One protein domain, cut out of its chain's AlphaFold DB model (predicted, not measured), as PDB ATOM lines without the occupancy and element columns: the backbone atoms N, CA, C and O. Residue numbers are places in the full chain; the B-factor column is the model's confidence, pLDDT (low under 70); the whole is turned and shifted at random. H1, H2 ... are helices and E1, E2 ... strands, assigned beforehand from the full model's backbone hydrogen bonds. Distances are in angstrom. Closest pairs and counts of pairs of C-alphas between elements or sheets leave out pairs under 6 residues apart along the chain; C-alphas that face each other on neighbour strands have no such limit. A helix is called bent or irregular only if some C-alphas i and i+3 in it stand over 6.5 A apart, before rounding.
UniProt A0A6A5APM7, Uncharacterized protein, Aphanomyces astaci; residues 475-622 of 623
ATOM      1  N   ILE A 475     155.423 152.782 115.905       87.88
ATOM      2  CA  ILE A 475     154.743 152.076 116.983       87.88
ATOM      3  C   ILE A 475     155.713 151.123 117.677       87.88
ATOM      4  O   ILE A 475     156.716 150.701 117.100       87.88
ATOM      5  N   LEU A 476     155.398 150.766 118.917       89.81
ATOM      6  CA  LEU A 476     156.153 149.775 119.674       89.81
ATOM      7  C   LEU A 476     155.494 148.409 119.533       89.81
ATOM      8  O   LEU A 476     154.300 148.264 119.795       89.81
ATOM      9  N   LYS A 477     156.279 147.412 119.135       88.44
ATOM     10  CA  LYS A 477     155.878 146.007 119.072       88.44
ATOM     11  C   LYS A 477     156.627 145.232 120.140       88.44
ATOM     12  O   LYS A 477     157.831 145.415 120.294       88.44
ATOM     13  N   PHE A 478     155.927 144.350 120.847       86.94
ATOM     14  CA  PHE A 478     156.585 143.386 121.718       86.94
ATOM     15  C   PHE A 478     157.558 142.531 120.895       86.94
ATOM     16  O   PHE A 478     157.191 141.979 119.852       86.94
ATOM     17  N   ASP A 479     158.824 142.511 121.312       85.62
ATOM     18  CA  ASP A 479     159.901 141.947 120.498       85.62
ATOM     19  C   ASP A 479     159.912 140.412 120.540       85.62
ATOM     20  O   ASP A 479     160.374 139.771 119.598       85.62
ATOM     21  N   HIS A 480     159.317 139.805 121.571       83.62
ATOM     22  CA  HIS A 480     159.075 138.365 121.606       83.62
ATOM     23  C   HIS A 480     157.831 138.005 120.792       83.62
ATOM     24  O   HIS A 480     156.769 138.613 120.932       83.62
ATOM     25  N   PHE A 481     157.959 136.995 119.933       79.44
ATOM     26  CA  PHE A 481     156.881 136.533 119.064       79.44
ATOM     27  C   PHE A 481     156.863 135.002 118.957       79.44
ATOM     28  O   PHE A 481     157.893 134.347 119.161       79.44
ATOM     29  N   PRO A 482     155.709 134.407 118.608       73.31
ATOM     30  CA  PRO A 482     155.625 132.966 118.425       73.31
ATOM     31  C   PRO A 482     156.570 132.461 117.322       73.31
ATOM     32  O   PRO A 482     156.598 133.005 116.220       73.31
ATOM     33  N   GLY A 483     157.344 131.412 117.612       74.81
ATOM     34  CA  GLY A 483     158.359 130.872 116.695       74.81
ATOM     35  C   GLY A 483     159.752 131.509 116.810       74.81
ATOM     36  O   GLY A 483     160.630 131.186 116.006       74.81
ATOM     37  N   LEU A 484     159.972 132.385 117.802       80.44
ATOM     38  CA  LEU A 484     161.289 132.949 118.129       80.44
ATOM     39  C   LEU A 484     162.300 131.870 118.552       80.44
ATOM     40  O   LEU A 484     163.454 131.898 118.122       80.44
ATOM     41  N   ASN A 485     161.874 130.920 119.388       81.94
ATOM     42  CA  ASN A 485     162.731 129.839 119.868       81.94
ATOM     43  C   ASN A 485     162.930 128.779 118.779       81.94
ATOM     44  O   ASN A 485     161.976 128.167 118.300       81.94
ATOM     45  N   ARG A 486     164.190 128.568 118.398       85.50
ATOM     46  CA  ARG A 486     164.656 127.526 117.470       85.50
ATOM     47  C   ARG A 486     165.534 126.482 118.161       85.50
ATOM     48  O   ARG A 486     165.875 125.482 117.540       85.50
ATOM     49  N   LEU A 487     165.892 126.724 119.421       86.25
ATOM     50  CA  LEU A 487     166.732 125.866 120.251       86.25
ATOM     51  C   LEU A 487     165.994 125.449 121.530       86.25
ATOM     52  O   LEU A 487     165.035 126.124 121.924       86.25
ATOM     53  N   PRO A 488     166.448 124.373 122.202       86.44
ATOM     54  CA  PRO A 488     165.971 124.016 123.531       86.44
ATOM     55  C   PRO A 488     166.121 125.175 124.519       86.44
ATOM     56  O   PRO A 488     167.114 125.902 124.518       86.44
ATOM     57  N   MET A 489     165.125 125.343 125.384       84.81
ATOM     58  CA  MET A 489     165.026 126.473 126.308       84.81
ATOM     59  C   MET A 489     165.791 126.186 127.605       84.81
ATOM     60  O   MET A 489     165.187 126.000 128.656       84.81
ATOM     61  N   ILE A 490     167.123 126.127 127.516       86.62
ATOM     62  CA  ILE A 490     168.021 125.707 128.611       86.62
ATOM     63  C   ILE A 490     167.854 126.580 129.866       86.62
ATOM     64  O   ILE A 490     167.831 126.058 130.975       86.62
ATOM     65  N   LEU A 491     167.703 127.896 129.689       86.75
ATOM     66  CA  LEU A 491     167.497 128.870 130.772       86.75
ATOM     67  C   LEU A 491     166.047 129.389 130.830       86.75
ATOM     68  O   LEU A 491     165.773 130.433 131.413       86.75
ATOM     69  N   GLY A 492     165.106 128.669 130.213       83.88
ATOM     70  CA  GLY A 492     163.688 129.020 130.217       83.88
ATOM     71  C   GLY A 492     163.258 130.063 129.167       83.88
ATOM     72  O   GLY A 492     164.022 130.432 128.274       83.88
ATOM     73  N   PRO A 493     161.990 130.516 129.227       80.31
ATOM     74  CA  PRO A 493     161.359 131.372 128.211       80.31
ATOM     75  C   PRO A 493     161.897 132.789 128.110       80.31
ATOM     76  O   PRO A 493     161.799 133.388 127.040       80.31
ATOM     77  N   ASN A 494     162.491 133.308 129.181       83.25
ATOM     78  CA  ASN A 494     162.990 134.678 129.213       83.25
ATOM     79  C   ASN A 494     164.365 134.832 128.541       83.25
ATOM     80  O   ASN A 494     164.806 135.959 128.293       83.25
ATOM     81  N   VAL A 495     165.027 133.710 128.218       89.19
ATOM     82  CA  VAL A 495     166.360 133.651 127.603       89.19
ATOM     83  C   VAL A 495     166.321 132.831 126.300       89.19
ATOM     84  O   VAL A 495     166.839 131.711 126.221       89.19
ATOM     85  N   PRO A 496     165.650 133.354 125.259       89.19
ATOM     86  CA  PRO A 496     165.425 132.620 124.025       89.19
ATOM     87  C   PRO A 496     166.730 132.308 123.285       89.19
ATOM     88  O   PRO A 496     167.615 133.151 123.172       89.19
ATOM     89  N   ASN A 497     166.828 131.116 122.695       92.06
ATOM     90  CA  ASN A 497     167.976 130.683 121.882       92.06
ATOM     91  C   ASN A 497     169.356 130.752 122.582       92.06
ATOM     92  O   ASN A 497     170.371 130.925 121.894       92.06
ATOM     93  N   PHE A 498     169.399 130.615 123.914       94.00
ATOM     94  CA  PHE A 498     170.645 130.559 124.686       94.00
ATOM     95  C   PHE A 498     171.522 129.364 124.281       94.00
ATOM     96  O   PHE A 498     171.031 128.238 124.195       94.00
ATOM     97  N   ARG A 499     172.815 129.598 124.037       93.88
ATOM     98  CA  ARG A 499     173.802 128.567 123.668       93.88
ATOM     99  C   ARG A 499     175.241 129.013 123.930       93.88
ATOM    100  O   ARG A 499     175.509 130.211 124.003       93.88
ATOM    101  N   GLN A 500     176.156 128.047 123.953       94.00
ATOM    102  CA  GLN A 500     177.607 128.239 124.035       94.00
ATOM    103  C   GLN A 500     178.299 127.711 122.767       94.00
ATOM    104  O   GLN A 500     177.808 126.777 122.130       94.00
ATOM    105  N   VAL A 501     179.423 128.319 122.377       93.44
ATOM    106  CA  VAL A 501     180.267 127.845 121.266       93.44
ATOM    107  C   VAL A 501     181.251 126.795 121.779       93.44
ATOM    108  O   VAL A 501     182.308 127.148 122.295       93.44
ATOM    109  N   GLY A 502     180.926 125.508 121.621       89.88
ATOM    110  CA  GLY A 502     181.758 124.419 122.153       89.88
ATOM    111  C   GLY A 502     182.072 124.642 123.636       89.88
ATOM    112  O   GLY A 502     181.181 125.022 124.391       89.88
ATOM    113  N   ASP A 503     183.346 124.507 124.004       88.62
ATOM    114  CA  ASP A 503     183.839 124.775 125.363       88.62
ATOM    115  C   ASP A 503     184.414 126.198 125.532       88.62
ATOM    116  O   ASP A 503     185.008 126.528 126.560       88.62
ATOM    117  N   PHE A 504     184.268 127.071 124.529       92.88
ATOM    118  CA  PHE A 504     184.767 128.446 124.601       92.88
ATOM    119  C   PHE A 504     183.856 129.318 125.482       92.88
ATOM    120  O   PHE A 504     182.641 129.106 125.496       92.88
ATOM    121  N   PRO A 505     184.390 130.357 126.160       92.81
ATOM    122  CA  PRO A 505     183.617 131.277 127.003       92.81
ATOM    123  C   PRO A 505     182.826 132.300 126.164       92.81
ATOM    124  O   PRO A 505     182.838 133.502 126.426       92.81
ATOM    125  N   ILE A 506     182.174 131.827 125.101       95.31
ATOM    126  CA  ILE A 506     181.418 132.622 124.139       95.31
ATOM    127  C   ILE A 506     179.992 132.087 124.120       95.31
ATOM    128  O   ILE A 506     179.736 130.953 123.706       95.31
ATOM    129  N   PHE A 507     179.068 132.935 124.554       94.81
ATOM    130  CA  PHE A 507     177.656 132.610 124.706       94.81
ATOM    131  C   PHE A 507     176.817 133.506 123.801       94.81
ATOM    132  O   PHE A 507     177.160 134.662 123.554       94.81
ATOM    133  N   GLY A 508     175.706 132.975 123.304       93.81
ATOM    134  CA  GLY A 508     174.766 133.706 122.466       93.81
ATOM    135  C   GLY A 508     173.338 133.480 122.927       93.81
ATOM    136  O   GLY A 508     172.962 132.361 123.254       93.81
ATOM    137  N   THR A 509     172.532 134.536 122.914       93.06
ATOM    138  CA  THR A 509     171.098 134.510 123.225       93.06
ATOM    139  C   THR A 509     170.372 135.487 122.309       93.06
ATOM    140  O   THR A 509     170.976 136.435 121.808       93.06
ATOM    141  N   ALA A 510     169.086 135.260 122.051       90.62
ATOM    142  CA  ALA A 510     168.222 136.290 121.481       90.62
ATOM    143  C   ALA A 510     167.854 137.330 122.561       90.62
ATOM    144  O   ALA A 510     168.248 137.189 123.723       90.62
ATOM    145  N   GLN A 511     167.128 138.392 122.181       89.88
ATOM    146  CA  GLN A 511     166.773 139.479 123.098       89.88
ATOM    147  C   GLN A 511     166.085 138.923 124.349       89.88
ATOM    148  O   GLN A 511     165.009 138.333 124.267       89.88
ATOM    149  N   VAL A 512     166.702 139.117 125.510       87.12
ATOM    150  CA  VAL A 512     166.181 138.628 126.792       87.12
ATOM    151  C   VAL A 512     165.051 139.522 127.295       87.12
ATOM    152  O   VAL A 512     165.061 140.731 127.069       87.12
ATOM    153  N   GLY A 513     164.055 138.955 127.963       75.25
ATOM    154  CA  GLY A 513     162.870 139.712 128.362       75.25
ATOM    155  C   GLY A 513     161.825 138.874 129.075       75.25
ATOM    156  O   GLY A 513     161.837 137.658 128.948       75.25
ATOM    157  N   TRP A 514     160.923 139.521 129.810       67.38
ATOM    158  CA  TRP A 514     159.860 138.827 130.546       67.38
ATOM    159  C   TRP A 514     158.696 138.366 129.645       67.38
ATOM    160  O   TRP A 514     158.177 139.153 128.851       67.38
ATOM    161  N   MET A 515     158.238 137.116 129.807       58.97
ATOM    162  CA  MET A 515     157.064 136.557 129.115       58.97
ATOM    163  C   MET A 515     155.864 136.364 130.065       58.97
ATOM    164  O   MET A 515     155.995 135.788 131.142       58.97
ATOM    165  N   LEU A 516     154.671 136.795 129.625       53.44
ATOM    166  CA  LEU A 516     153.405 136.837 130.391       53.44
ATOM    167  C   LEU A 516     152.945 135.503 131.014       53.44
ATOM    168  O   LEU A 516     152.105 135.516 131.908       53.44
ATOM    169  N   SER A 517     153.454 134.362 130.552       49.44
ATOM    170  CA  SER A 517     153.043 133.025 131.000       49.44
ATOM    171  C   SER A 517     153.829 132.477 132.200       49.44
ATOM    172  O   SER A 517     153.547 131.360 132.630       49.44
ATOM    173  N   CYS A 518     154.777 133.234 132.768       43.22
ATOM    174  CA  CYS A 518     155.537 132.816 133.950       43.22
ATOM    175  C   CYS A 518     155.246 133.718 135.171       43.22
ATOM    176  O   CYS A 518     155.500 134.921 135.109       43.22
ATOM    177  N   PRO A 519     154.771 133.156 136.304       38.16
ATOM    178  CA  PRO A 519     154.373 133.913 137.498       38.16
ATOM    179  C   PRO A 519     155.552 134.382 138.373       38.16
ATOM    180  O   PRO A 519     155.335 134.903 139.464       38.16
ATOM    181  N   VAL A 520     156.798 134.209 137.923       43.97
ATOM    182  CA  VAL A 520     158.004 134.574 138.677       43.97
ATOM    183  C   VAL A 520     158.659 135.798 138.033       43.97
ATOM    184  O   VAL A 520     159.018 135.773 136.855       43.97
ATOM    185  N   TYR A 521     158.811 136.874 138.810       47.34
ATOM    186  CA  TYR A 521     159.645 138.031 138.470       47.34
ATOM    187  C   TYR A 521     161.119 137.603 138.470       47.34
ATOM    188  O   TYR A 521     161.778 137.661 139.504       47.34
ATOM    189  N   GLN A 522     161.640 137.150 137.331       53.47
ATOM    190  CA  GLN A 522     163.075 136.923 137.136       53.47
ATOM    191  C   GLN A 522     163.518 137.543 135.808       53.47
ATOM    192  O   GLN A 522     162.951 137.291 134.743       53.47
ATOM    193  N   GLU A 523     164.486 138.451 135.908       71.25
ATOM    194  CA  GLU A 523     165.058 139.207 134.801       71.25
ATOM    195  C   GLU A 523     165.932 138.260 133.968       71.25
ATOM    196  O   GLU A 523     166.951 137.799 134.464       71.25
ATOM    197  N   GLY A 524     165.597 137.973 132.704       81.75
ATOM    198  CA  GLY A 524     166.364 137.011 131.886       81.75
ATOM    199  C   GLY A 524     167.872 137.313 131.765       81.75
ATOM    200  O   GLY A 524     168.668 136.420 131.496       81.75
ATOM    201  N   ILE A 525     168.296 138.559 132.015       85.69
ATOM    202  CA  ILE A 525     169.717 138.919 132.175       85.69
ATOM    203  C   ILE A 525     170.312 138.256 133.426       85.69
ATOM    204  O   ILE A 525     171.397 137.684 133.356       85.69
ATOM    205  N   ALA A 526     169.617 138.318 134.563       87.19
ATOM    206  CA  ALA A 526     170.048 137.712 135.817       87.19
ATOM    207  C   ALA A 526     170.182 136.188 135.693       87.19
ATOM    208  O   ALA A 526     171.162 135.636 136.189       87.19
ATOM    209  N   ASP A 527     169.273 135.531 134.967       88.88
ATOM    210  CA  ASP A 527     169.339 134.085 134.711       88.88
ATOM    211  C   ASP A 527     170.615 133.713 133.944       88.88
ATOM    212  O   ASP A 527     171.331 132.778 134.318       88.88
ATOM    213  N   VAL A 528     170.964 134.498 132.916       91.38
ATOM    214  CA  VAL A 528     172.226 134.326 132.184       91.38
ATOM    215  C   VAL A 528     173.420 134.565 133.102       91.38
ATOM    216  O   VAL A 528     174.331 133.743 133.139       91.38
ATOM    217  N   LEU A 529     173.434 135.655 133.872       90.56
ATOM    218  CA  LEU A 529     174.551 135.967 134.769       90.56
ATOM    219  C   LEU A 529     174.746 134.896 135.851       90.56
ATOM    220  O   LEU A 529     175.883 134.556 136.178       90.56
ATOM    221  N   GLN A 530     173.658 134.346 136.387       91.31
ATOM    222  CA  GLN A 530     173.707 133.270 137.369       91.31
ATOM    223  C   GLN A 530     174.243 131.977 136.744       91.31
ATOM    224  O   GLN A 530     175.106 131.319 137.333       91.31
ATOM    225  N   HIS A 531     173.791 131.639 135.534       92.88
ATOM    226  CA  HIS A 531     174.326 130.506 134.786       92.88
ATOM    227  C   HIS A 531     175.829 130.663 134.521       92.88
ATOM    228  O   HIS A 531     176.595 129.770 134.873       92.88
ATOM    229  N   LEU A 532     176.265 131.820 134.006       94.00
ATOM    230  CA  LEU A 532     177.676 132.121 133.736       94.00
ATOM    231  C   LEU A 532     178.547 131.975 134.988       94.00
ATOM    232  O   LEU A 532     179.602 131.350 134.932       94.00
ATOM    233  N   ARG A 533     178.081 132.463 136.143       93.94
ATOM    234  CA  ARG A 533     178.772 132.252 137.426       93.94
ATOM    235  C   ARG A 533     178.905 130.773 137.777       93.94
ATOM    236  O   ARG A 533     179.954 130.361 138.259       93.94
ATOM    237  N   THR A 534     177.857 129.992 137.524       93.81
ATOM    238  CA  THR A 534     177.805 128.559 137.851       93.81
ATOM    239  C   THR A 534     178.780 127.758 136.991       93.81
ATOM    240  O   THR A 534     179.421 126.841 137.491       93.81
ATOM    241  N   VAL A 535     178.961 128.146 135.725       93.00
ATOM    242  CA  VAL A 535     179.918 127.513 134.801       93.00
ATOM    243  C   VAL A 535     181.337 128.102 134.889       93.00
ATOM    244  O   VAL A 535     182.169 127.846 134.027       93.00
ATOM    245  N   GLY A 536     181.645 128.880 135.935       94.19
ATOM    246  CA  GLY A 536     183.004 129.367 136.205       94.19
ATOM    247  C   GLY A 536     183.379 130.686 135.519       94.19
ATOM    248  O   GLY A 536     184.560 131.022 135.427       94.19
ATOM    249  N   HIS A 537     182.401 131.472 135.063       94.00
ATOM    250  CA  HIS A 537     182.605 132.777 134.431       94.00
ATOM    251  C   HIS A 537     182.008 133.914 135.283       94.00
ATOM    252  O   HIS A 537     180.885 134.363 135.051       94.00
ATOM    253  N   PRO A 538     182.747 134.427 136.289       90.62
ATOM    254  CA  PRO A 538     182.245 135.454 137.211       90.62
ATOM    255  C   PRO A 538     182.180 136.865 136.603       90.62
ATOM    256  O   PRO A 538     181.605 137.768 137.210       90.62
ATOM    257  N   LYS A 539     182.779 137.073 135.424       91.69
ATOM    258  CA  LYS A 539     182.757 138.329 134.667       91.69
ATOM    259  C   LYS A 539     182.229 138.052 133.265       91.69
ATOM    260  O   LYS A 539     182.629 137.068 132.650       91.69
ATOM    261  N   ALA A 540     181.377 138.939 132.762       89.12
ATOM    262  CA  ALA A 540     180.791 138.836 131.433       89.12
ATOM    263  C   ALA A 540     180.868 140.187 130.716       89.12
ATOM    264  O   ALA A 540     180.690 141.235 131.338       89.12
ATOM    265  N   ILE A 541     181.112 140.150 129.408       92.50
ATOM    266  CA  ILE A 541     180.964 141.302 128.516       92.50
ATOM    267  C   ILE A 541     179.692 141.057 127.710       92.50
ATOM    268  O   ILE A 541     179.616 140.091 126.953       92.50
ATOM    269  N   TRP A 542     178.685 141.909 127.895       88.50
ATOM    270  CA  TRP A 542     177.433 141.819 127.149       88.50
ATOM    271  C   TRP A 542     177.506 142.708 125.910       88.50
ATOM    272  O   TRP A 542     177.533 143.932 126.024       88.50
ATOM    273  N   ILE A 543     177.540 142.097 124.727       88.94
ATOM    274  CA  ILE A 543     177.616 142.812 123.450       88.94
ATOM    275  C   ILE A 543     176.243 142.752 122.783       88.94
ATOM    276  O   ILE A 543     175.778 141.679 122.401       88.94
ATOM    277  N   ASN A 544     175.588 143.906 122.645       84.94
ATOM    278  CA  ASN A 544     174.363 144.022 121.861       84.94
ATOM    279  C   ASN A 544     174.723 144.248 120.385       84.94
ATOM    280  O   ASN A 544     175.415 145.210 120.066       84.94
ATOM    281  N   LEU A 545     174.253 143.367 119.501       85.81
ATOM    282  CA  LEU A 545     174.528 143.414 118.058       85.81
ATOM    283  C   LEU A 545     173.377 144.028 117.244       85.81
ATOM    284  O   LEU A 545     173.355 143.901 116.021       85.81
ATOM    285  N   ARG A 546     172.379 144.625 117.903       81.50
ATOM    286  CA  ARG A 546     171.190 145.152 117.231       81.50
ATOM    287  C   ARG A 546     171.410 146.558 116.694       81.50
ATOM    288  O   ARG A 546     171.780 147.459 117.435       81.50
ATOM    289  N   GLU A 547     171.080 146.723 115.418       76.50
ATOM    290  CA  GLU A 547     170.939 148.025 114.758       76.50
ATOM    291  C   GLU A 547     169.553 148.647 115.028       76.50
ATOM    292  O   GLU A 547     169.335 149.836 114.801       76.50
ATOM    293  N   GLU A 548     168.586 147.865 115.534       82.88
ATOM    294  CA  GLU A 548     167.263 148.384 115.879       82.88
ATOM    295  C   GLU A 548     167.205 148.972 117.288       82.88
ATOM    296  O   GLU A 548     167.730 148.413 118.249       82.88
ATOM    297  N   VAL A 549     166.433 150.048 117.416       85.69
ATOM    298  CA  VAL A 549     166.105 150.688 118.693       85.69
ATOM    299  C   VAL A 549     165.238 149.758 119.543       85.69
ATOM    300  O   VAL A 549     164.138 149.366 119.120       85.69
ATOM    301  N   ILE A 550     165.703 149.458 120.760       86.94
ATOM    302  CA  ILE A 550     164.993 148.624 121.734       86.94
ATOM    303  C   ILE A 550     164.758 149.381 123.029       86.94
ATOM    304  O   ILE A 550     165.653 149.999 123.592       86.94
ATOM    305  N   LEU A 551     163.532 149.283 123.538       88.19
ATOM    306  CA  LEU A 551     163.161 149.855 124.822       88.19
ATOM    307  C   LEU A 551     162.604 148.776 125.746       88.19
ATOM    308  O   LEU A 551     161.709 148.023 125.364       88.19
ATOM    309  N   TYR A 552     163.098 148.741 126.982       86.69
ATOM    310  CA  TYR A 552     162.506 147.925 128.034       86.69
ATOM    311  C   TYR A 552     161.406 148.696 128.755       86.69
ATOM    312  O   TYR A 552     161.629 149.789 129.271       86.69
ATOM    313  N   VAL A 553     160.220 148.100 128.820       84.19
ATOM    314  CA  VAL A 553     159.066 148.648 129.533       84.19
ATOM    315  C   VAL A 553     158.584 147.588 130.516       84.19
ATOM    316  O   VAL A 553     158.141 146.520 130.098       84.19
ATOM    317  N   ALA A 554     158.726 147.847 131.818       78.81
ATOM    318  CA  ALA A 554     158.445 146.875 132.884       78.81
ATOM    319  C   ALA A 554     159.108 145.498 132.630       78.81
ATOM    320  O   ALA A 554     158.435 144.469 132.584       78.81
ATOM    321  N   GLY A 555     160.420 145.492 132.355       77.19
ATOM    322  CA  GLY A 555     161.200 144.267 132.106       77.19
ATOM    323  C   GLY A 555     160.951 143.577 130.754       77.19
ATOM    324  O   GLY A 555     161.562 142.548 130.462       77.19
ATOM    325  N   ARG A 556     160.086 144.137 129.898       81.94
ATOM    326  CA  ARG A 556     159.746 143.585 128.576       81.94
ATOM    327  C   ARG A 556     160.403 144.363 127.434       81.94
ATOM    328  O   ARG A 556     160.280 145.587 127.432       81.94
ATOM    329  N   PRO A 557     161.033 143.694 126.452       87.88
ATOM    330  CA  PRO A 557     161.639 144.353 125.304       87.88
ATOM    331  C   PRO A 557     160.595 144.708 124.239       87.88
ATOM    332  O   PRO A 557     159.798 143.869 123.806       87.88
ATOM    333  N   PHE A 558     160.637 145.954 123.776       89.19
ATOM    334  CA  PHE A 558     159.814 146.463 122.685       89.19
ATOM    335  C   PHE A 558     160.692 147.043 121.587       89.19
ATOM    336  O   PHE A 558     161.564 147.871 121.850       89.19
ATOM    337  N   ALA A 559     160.419 146.632 120.352       89.31
ATOM    338  CA  ALA A 559     161.099 147.116 119.164       89.31
ATOM    339  C   ALA A 559     160.230 148.105 118.391       89.31
ATOM    340  O   ALA A 559     159.004 147.968 118.306       89.31
ATOM    341  N   VAL A 560     160.888 149.092 117.792       88.50
ATOM    342  CA  VAL A 560     160.235 150.114 116.973       88.50
ATOM    343  C   VAL A 560     159.840 149.528 115.609       88.50
ATOM    344  O   VAL A 560     160.594 148.775 114.982       88.50
ATOM    345  N   ARG A 561     158.628 149.847 115.150       86.31
ATOM    346  CA  ARG A 561     158.073 149.454 113.846       86.31
ATOM    347  C   ARG A 561     157.476 150.661 113.142       86.31
ATOM    348  O   ARG A 561     156.898 151.527 113.797       86.31
ATOM    349  N   ASN A 562     157.566 150.683 111.815       79.44
ATOM    350  CA  ASN A 562     156.929 151.719 111.011       79.44
ATOM    351  C   ASN A 562     155.402 151.535 111.035       79.44
ATOM    352  O   ASN A 562     154.900 150.427 110.839       79.44
ATOM    353  N   GLN A 563     154.650 152.615 111.258       76.69
ATOM    354  CA  GLN A 563     153.187 152.560 111.314       76.69
ATOM    355  C   GLN A 563     152.548 152.120 109.981       76.69
ATOM    356  O   GLN A 563     151.501 151.477 110.000       76.69
ATOM    357  N   GLY A 564     153.176 152.422 108.838       73.75
ATOM    358  CA  GLY A 564     152.701 152.033 107.504       73.75
ATOM    359  C   GLY A 564     152.965 150.568 107.142       73.75
ATOM    360  O   GLY A 564     152.307 150.030 106.257       73.75
ATOM    361  N   ASN A 565     153.898 149.900 107.829       75.19
ATOM    362  CA  ASN A 565     154.136 148.466 107.679       75.19
ATOM    363  C   ASN A 565     154.679 147.865 108.980       75.19
ATOM    364  O   ASN A 565     155.884 147.806 109.221       75.19
ATOM    365  N   VAL A 566     153.758 147.376 109.806       74.81
ATOM    366  CA  VAL A 566     154.040 146.903 111.168       74.81
ATOM    367  C   VAL A 566     154.828 145.587 111.235       74.81
ATOM    368  O   VAL A 566     155.284 145.196 112.313       74.81
ATOM    369  N   PHE A 567     154.982 144.894 110.102       72.06
ATOM    370  CA  PHE A 567     155.731 143.640 109.999       72.06
ATOM    371  C   PHE A 567     157.221 143.855 109.723       72.06
ATOM    372  O   PHE A 567     158.008 142.937 109.949       72.06
ATOM    373  N   LEU A 568     157.610 145.052 109.278       66.00
ATOM    374  CA  LEU A 568     159.003 145.412 109.035       66.00
ATOM    375  C   LEU A 568     159.570 146.207 110.208       66.00
ATOM    376  O   LEU A 568     158.905 147.075 110.783       66.00
ATOM    377  N   ASN A 569     160.815 145.898 110.564       71.00
ATOM    378  CA  ASN A 569     161.553 146.650 111.568       71.00
ATOM    379  C   ASN A 569     161.691 148.111 111.116       71.00
ATOM    380  O   ASN A 569     161.764 148.396 109.921       71.00
ATOM    381  N   ALA A 570     161.704 149.049 112.066       76.38
ATOM    382  CA  ALA A 570     162.225 150.373 111.760       76.38
ATOM    383  C   ALA A 570     163.739 150.223 111.562       76.38
ATOM    384  O   ALA A 570     164.471 150.020 112.528       76.38
ATOM    385  N   GLU A 571     164.165 150.219 110.304       68.12
ATOM    386  CA  GLU A 571     165.564 150.059 109.924       68.12
ATOM    387  C   GLU A 571     166.268 151.415 109.954       68.12
ATOM    388  O   GLU A 571     165.746 152.410 109.440       68.12
ATOM    389  N   TYR A 572     167.479 151.427 110.509       69.25
ATOM    390  CA  TYR A 572     168.355 152.593 110.539       69.25
ATOM    391  C   TYR A 572     169.714 152.271 109.901       69.25
ATOM    392  O   TYR A 572     170.721 152.329 110.599       69.25
ATOM    393  N   PRO A 573     169.778 151.937 108.594       56.09
ATOM    394  CA  PRO A 573     171.021 151.512 107.959       56.09
ATOM    395  C   PRO A 573     172.166 152.505 108.187       56.09
ATOM    396  O   PRO A 573     172.044 153.681 107.827       56.09
ATOM    397  N   GLY A 574     173.271 152.026 108.755       52.91
ATOM    398  CA  GLY A 574     174.475 152.830 108.987       52.91
ATOM    399  C   GLY A 574     174.332 153.865 110.105       52.91
ATOM    400  O   GLY A 574     174.952 154.923 110.030       52.91
ATOM    401  N   ILE A 575     173.476 153.606 111.095       64.88
ATOM    402  CA  ILE A 575     173.357 154.427 112.305       64.88
ATOM    403  C   ILE A 575     174.568 154.245 113.229       64.88
ATOM    404  O   ILE A 575     175.045 153.129 113.428       64.88
ATOM    405  N   GLU A 576     175.038 155.333 113.841       66.19
ATOM    406  CA  GLU A 576     176.128 155.269 114.825       66.19
ATOM    407  C   GLU A 576     175.622 154.984 116.240       66.19
ATOM    408  O   GLU A 576     174.499 155.340 116.611       66.19
ATOM    409  N   VAL A 577     176.505 154.452 117.092       73.31
ATOM    410  CA  VAL A 577     176.204 154.145 118.505       73.31
ATOM    411  C   VAL A 577     175.657 155.365 119.260       73.31
ATOM    412  O   VAL A 577     174.693 155.263 120.021       73.31
ATOM    413  N   ASN A 578     176.222 156.552 119.031       73.50
ATOM    414  CA  ASN A 578     175.752 157.773 119.695       73.50
ATOM    415  C   ASN A 578     174.354 158.198 119.215       73.50
ATOM    416  O   ASN A 578     173.580 158.767 119.986       73.50
ATOM    417  N   GLU A 579     174.018 157.919 117.956       72.69
ATOM    418  CA  GLU A 579     172.732 158.285 117.364       72.69
ATOM    419  C   GLU A 579     171.628 157.333 117.806       72.69
ATOM    420  O   GLU A 579     170.577 157.800 118.245       72.69
ATOM    421  N   ILE A 580     171.878 156.019 117.784       81.44
ATOM    422  CA  ILE A 580     170.921 155.039 118.314       81.44
ATOM    423  C   ILE A 580     170.658 155.301 119.804       81.44
ATOM    424  O   ILE A 580     169.498 155.353 120.207       81.44
ATOM    425  N   THR A 581     171.694 155.640 120.585       83.44
ATOM    426  CA  THR A 581     171.554 156.043 121.997       83.44
ATOM    427  C   THR A 581     170.670 157.288 122.153       83.44
ATOM    428  O   THR A 581     169.826 157.360 123.050       83.44
ATOM    429  N   ALA A 582     170.817 158.285 121.274       82.06
ATOM    430  CA  ALA A 582     169.994 159.494 121.307       82.06
ATOM    431  C   ALA A 582     168.528 159.222 120.918       82.06
ATOM    432  O   ALA A 582     167.610 159.799 121.513       82.06
ATOM    433  N   ILE A 583     168.295 158.334 119.945       85.38
ATOM    434  CA  ILE A 583     166.950 157.893 119.555       85.38
ATOM    435  C   ILE A 583     166.303 157.105 120.697       85.38
ATOM    436  O   ILE A 583     165.157 157.386 121.036       85.38
ATOM    437  N   GLU A 584     167.024 156.188 121.344       89.12
ATOM    438  CA  GLU A 584     166.554 155.441 122.519       89.12
ATOM    439  C   GLU A 584     166.178 156.372 123.678       89.12
ATOM    440  O   GLU A 584     165.092 156.249 124.254       89.12
ATOM    441  N   ALA A 585     167.028 157.356 123.988       88.50
ATOM    442  CA  ALA A 585     166.761 158.345 125.030       88.50
ATOM    443  C   ALA A 585     165.511 159.186 124.721       88.50
ATOM    444  O   ALA A 585     164.682 159.434 125.604       88.50
ATOM    445  N   THR A 586     165.346 159.596 123.462       89.25
ATOM    446  CA  THR A 586     164.195 160.402 123.042       89.25
ATOM    447  C   THR A 586     162.910 159.576 123.020       89.25
ATOM    448  O   THR A 586     161.895 160.005 123.567       89.25
ATOM    449  N   LEU A 587     162.969 158.346 122.504       90.38
ATOM    450  CA  LEU A 587     161.870 157.384 122.534       90.38
ATOM    451  C   LEU A 587     161.393 157.112 123.966       90.38
ATOM    452  O   LEU A 587     160.189 157.117 124.221       90.38
ATOM    453  N   LYS A 588     162.325 156.912 124.907       90.75
ATOM    454  CA  LYS A 588     162.012 156.738 126.331       90.75
ATOM    455  C   LYS A 588     161.233 157.937 126.873       90.75
ATOM    456  O   LYS A 588     160.195 157.749 127.507       90.75
ATOM    457  N   LYS A 589     161.710 159.156 126.604       91.50
ATOM    458  CA  LYS A 589     161.061 160.397 127.048       91.50
ATOM    459  C   LYS A 589     159.650 160.537 126.470       91.50
ATOM    460  O   LYS A 589     158.703 160.747 127.223       91.50
ATOM    461  N   GLU A 590     159.498 160.368 125.158       91.94
ATOM    462  CA  GLU A 590     158.197 160.459 124.487       91.94
ATOM    463  C   GLU A 590     157.203 159.418 125.003       91.94
ATOM    464  O   GLU A 590     156.020 159.719 125.194       91.94
ATOM    465  N   LEU A 591     157.672 158.189 125.240       90.19
ATOM    466  CA  LEU A 591     156.820 157.134 125.763       90.19
ATOM    467  C   LEU A 591     156.352 157.454 127.182       90.19
ATOM    468  O   LEU A 591     155.161 157.324 127.457       90.19
ATOM    469  N   MET A 592     157.259 157.895 128.058       89.75
ATOM    470  CA  MET A 592     156.911 158.307 129.420       89.75
ATOM    471  C   MET A 592     155.838 159.396 129.405       89.75
ATOM    472  O   MET A 592     154.795 159.227 130.028       89.75
ATOM    473  N   GLU A 593     156.032 160.462 128.626       90.25
ATOM    474  CA  GLU A 593     155.045 161.542 128.503       90.25
ATOM    475  C   GLU A 593     153.676 161.024 128.030       90.25
ATOM    476  O   GLU A 593     152.635 161.441 128.543       90.25
ATOM    477  N   LYS A 594     153.656 160.100 127.060       87.62
ATOM    478  CA  LYS A 594     152.424 159.517 126.511       87.62
ATOM    479  C   LYS A 594     151.701 158.614 127.513       87.62
ATOM    480  O   LYS A 594     150.473 158.675 127.597       87.62
ATOM    481  N   VAL A 595     152.440 157.796 128.261       87.06
ATOM    482  CA  VAL A 595     151.895 156.899 129.292       87.06
ATOM    483  C   VAL A 595     151.377 157.702 130.485       87.06
ATOM    484  O   VAL A 595     150.258 157.454 130.929       87.06
ATOM    485  N   THR A 596     152.113 158.719 130.947       88.31
ATOM    486  CA  THR A 596     151.659 159.622 132.018       88.31
ATOM    487  C   THR A 596     150.372 160.346 131.627       88.31
ATOM    488  O   THR A 596     149.416 160.340 132.394       88.31
ATOM    489  N   LYS A 597     150.291 160.891 130.402       88.44
ATOM    490  CA  LYS A 597     149.053 161.509 129.880       88.44
ATOM    491  C   LYS A 597     147.881 160.533 129.774       88.44
ATOM    492  O   LYS A 597     146.736 160.964 129.741       88.44
ATOM    493  N   SER A 598     148.169 159.238 129.690       84.56
ATOM    494  CA  SER A 598     147.171 158.176 129.577       84.56
ATOM    495  C   SER A 598     146.915 157.471 130.916       84.56
ATOM    496  O   SER A 598     146.459 156.332 130.906       84.56
ATOM    497  N   ASN A 599     147.223 158.106 132.057       86.31
ATOM    498  CA  ASN A 599     147.042 157.549 133.406       86.31
ATOM    499  C   ASN A 599     147.656 156.144 133.568       86.31
ATOM    500  O   ASN A 599     147.020 155.230 134.087       86.31
ATOM    501  N   GLY A 600     148.875 155.950 133.057       78.81
ATOM    502  CA  GLY A 600     149.584 154.670 133.146       78.81
ATOM    503  C   GLY A 600     149.261 153.681 132.022       78.81
ATOM    504  O   GLY A 600     149.879 152.621 131.946       78.81
ATOM    505  N   LEU A 601     148.345 153.996 131.099       80.62
ATOM    506  CA  LEU A 601     148.023 153.103 129.981       80.62
ATOM    507  C   LEU A 601     149.121 153.105 128.907       80.62
ATOM    508  O   LEU A 601     149.367 154.104 128.229       80.62
ATOM    509  N   PHE A 602     149.715 151.934 128.681       84.31
ATOM    510  CA  PHE A 602     150.688 151.680 127.625       84.31
ATOM    511  C   PHE A 602     150.072 150.857 126.486       84.31
ATOM    512  O   PHE A 602     149.688 149.703 126.674       84.31
ATOM    513  N   LYS A 603     149.990 151.456 125.290       83.06
ATOM    514  CA  LYS A 603     149.513 150.811 124.055       83.06
ATOM    515  C   LYS A 603     150.689 150.278 123.237       83.06
ATOM    516  O   LYS A 603     151.553 151.065 122.850       83.06
ATOM    517  N   HIS A 604     150.683 148.988 122.914       84.75
ATOM    518  CA  HIS A 604     151.701 148.352 122.074       84.75
ATOM    519  C   HIS A 604     151.100 147.294 121.146       84.75
ATOM    520  O   HIS A 604     149.993 146.803 121.358       84.75
ATOM    521  N   LEU A 605     151.846 146.924 120.109       83.06
ATOM    522  CA  LEU A 605     151.492 145.835 119.210       83.06
ATOM    523  C   LEU A 605     151.927 144.490 119.802       83.06
ATOM    524  O   LEU A 605     153.039 144.364 120.324       83.06
ATOM    525  N   TYR A 606     151.066 143.484 119.686       76.31
ATOM    526  CA  TYR A 606     151.357 142.094 120.022       76.31
ATOM    527  C   TYR A 606     150.906 141.179 118.874       76.31
ATOM    528  O   TYR A 606     149.885 141.434 118.233       76.31
ATOM    529  N   VAL A 607     151.672 140.125 118.587       67.62
ATOM    530  CA  VAL A 607     151.391 139.194 117.479       67.62
ATOM    531  C   VAL A 607     150.891 137.866 118.041       67.62
ATOM    532  O   VAL A 607     151.609 137.214 118.798       67.62
ATOM    533  N   TRP A 608     149.680 137.462 117.648       57.06
ATOM    534  CA  TRP A 608     149.081 136.170 118.002       57.06
ATOM    535  C   TRP A 608     149.138 135.183 116.826       57.06
ATOM    536  O   TRP A 608     148.994 135.568 115.666       57.06
ATOM    537  N   LEU A 609     149.310 133.893 117.132       46.47
ATOM    538  CA  LEU A 609     149.096 132.801 116.178       46.47
ATOM    539  C   LEU A 609     147.618 132.398 116.212       46.47
ATOM    540  O   LEU A 609     147.190 131.740 117.156       46.47
ATOM    541  N   CYS A 610     146.843 132.744 115.183       37.66
ATOM    542  CA  CYS A 610     145.545 132.108 114.946       37.66
ATOM    543  C   CYS A 610     145.280 131.982 113.438       37.66
ATOM    544  O   CYS A 610     144.663 132.863 112.856       37.66
ATOM    545  N   GLN A 611     145.819 130.924 112.805       37.81
ATOM    546  CA  GLN A 611     145.686 130.493 111.386       37.81
ATOM    547  C   GLN A 611     145.916 131.532 110.253       37.81
ATOM    548  O   GLN A 611     146.122 131.156 109.102       37.81
ATOM    549  N   ARG A 612     146.001 132.824 110.567       41.69
ATOM    550  CA  ARG A 612     146.519 133.957 109.797       41.69
ATOM    551  C   ARG A 612     147.311 134.809 110.797       41.69
ATOM    552  O   ARG A 612     146.934 134.900 111.960       41.69
ATOM    553  N   TRP A 613     148.438 135.386 110.391       43.62
ATOM    554  CA  TRP A 613     149.208 136.278 111.264       43.62
ATOM    555  C   TRP A 613     148.383 137.543 111.548       43.62
ATOM    556  O   TRP A 613     148.275 138.409 110.683       43.62
ATOM    557  N   THR A 614     147.778 137.644 112.733       47.44
ATOM    558  CA  THR A 614     146.984 138.810 113.154       47.44
ATOM    559  C   THR A 614     147.747 139.614 114.205       47.44
ATOM    560  O   THR A 614     148.146 139.103 115.253       47.44
ATOM    561  N   CYS A 615     147.955 140.899 113.920       50.50
ATOM    562  CA  CYS A 615     148.507 141.863 114.867       50.50
ATOM    563  C   CYS A 615     147.364 142.499 115.665       50.50
ATOM    564  O   CYS A 615     146.416 143.007 115.072       50.50
ATOM    565  N   VAL A 616     147.462 142.499 116.995       55.84
ATOM    566  CA  VAL A 616     146.458 143.095 117.887       55.84
ATOM    567  C   VAL A 616     147.095 144.246 118.659       55.84
ATOM    568  O   VAL A 616     148.219 144.131 119.152       55.84
ATOM    569  N   LEU A 617     146.386 145.372 118.750       62.56
ATOM    570  CA  LEU A 617     146.769 146.469 119.631       62.56
ATOM    571  C   LEU A 617     146.361 146.106 121.064       62.56
ATOM    572  O   LEU A 617     145.182 145.910 121.344       62.56
ATOM    573  N   THR A 618     147.334 146.016 121.962       66.06
ATOM    574  CA  THR A 618     147.136 145.632 123.364       66.06
ATOM    575  C   THR A 618     147.406 146.823 124.281       66.06
ATOM    576  O   THR A 618     148.290 147.641 124.014       66.06
ATOM    577  N   THR A 619     146.644 146.930 125.371       62.25
ATOM    578  CA  THR A 619     146.839 147.912 126.449       62.25
ATOM    579  C   THR A 619     147.300 147.218 127.719       62.25
ATOM    580  O   THR A 619     146.663 146.264 128.156       62.25
ATOM    581  N   THR A 620     148.361 147.727 128.342       65.50
ATOM    582  CA  THR A 620     148.775 147.331 129.693       65.50
ATOM    583  C   THR A 620     148.727 148.545 130.618       65.50
ATOM    584  O   THR A 620     149.237 149.602 130.249       65.50
ATOM    585  N   THR A 621     148.141 148.406 131.806       64.56
ATOM    586  CA  THR A 621     148.200 149.433 132.857       64.56
ATOM    587  C   THR A 621     149.529 149.315 133.596       64.56
ATOM    588  O   THR A 621     149.858 148.242 134.099       64.56
ATOM    589  N   MET A 622     150.298 150.397 133.628       57.94
ATOM    590  CA  MET A 622     151.518 150.518 134.420       57.94
ATOM    591  C   MET A 622     151.219 151.390 135.639       57.94
ATOM    592  O   MET A 622     150.765 152.521 135.467       57.94
TER     593      MET A 622
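Overview. This is residues 475 to 622 of the 623 residues of an uncharacterized protein of Aphanomyces astaci (UniProt A0A6A5APM7). Two small sheets lie partly face to face with their strands crossed, the strongly twisted sheet of E1, E2, E3 and E4 and the bent hairpin of E5 and E6, and the long helix H2 runs over E2. Toward the other end of the domain, H1 lies among loops from two long stretches with no named element, residues 479 to 523 and 535 to 549. The printed part has 148 residues with two named helices and six named strands, in the order E1, H1, E2, E3, E4, H2, E5, E6; its class is mixed, helices and strands, with under half of the residues in named elements. In the branched sheet E3 is the antiparallel neighbour of E1, E2 and E4, and E5 and E6 are antiparallel too. The whole is compact, with a radius of gyration of the C-alphas of 16.7 A and spans of 47 by 39 by 29 A.

Along the chain. E1, residues 475 to 478, begins at C-alpha 475 at (154.743, 152.076, 116.983). H1, residues 524 to 534, is 15.4 A long. E2 holds residues 550 to 553, E3 residues 556 to 562 over 19.6 A, and E4 residues 565 to 569. H2, residues 577 to 597, runs 30.3 A from C-alpha 577 at (176.204, 154.145, 118.505). E5, residues 601 to 610, spans 25.9 A and bends by 53 degrees at residue 604. E6, residues 612 to 621, spans 27.8 A and ends at C-alpha 621 at (148.200, 149.433, 132.857).

Arrangement. E1 lies on one side of E3, with N 477 and O 559 2.9 A apart, within hydrogen-bond range. E2 and E4 lie on the other side: N 558 and O 551 are 2.8 A apart, N 565 and O 562 3.2 A. E2, E3 and E4 form a meander, each strand the antiparallel neighbour of the one before. The two sheets form a sandwich, face to face, with strands at 78 degrees; the closest C-alphas of E1 and E5, those of Lys 477 and Leu 605, are 4.4 A apart. In the hairpin of E5 and E6, N 604 and O 618 are 3.0 A apart. H2 is on the branched sheet at a height over the sheet of 9.2 A; its closest C-alpha pair with E2 is Glu 584 and Leu 551, 6.9 A. H1 is not on that sheet and is apart from H2. In H1 and H2 every O i to N i+4 pair is within hydrogen-bond range.

Size, cuts and confidence. The C-alphas farthest apart, those of Asp 503 and Lys 597, are 50.8 A apart. The printed part has no cut. The links E1 to H1 and H1 to E2 are long, with 45 and 15 residues. Mean pLDDT of the printed part is 79.2; residues 514 to 522, 568, 571 to 576 and 607 to 622 are under 70.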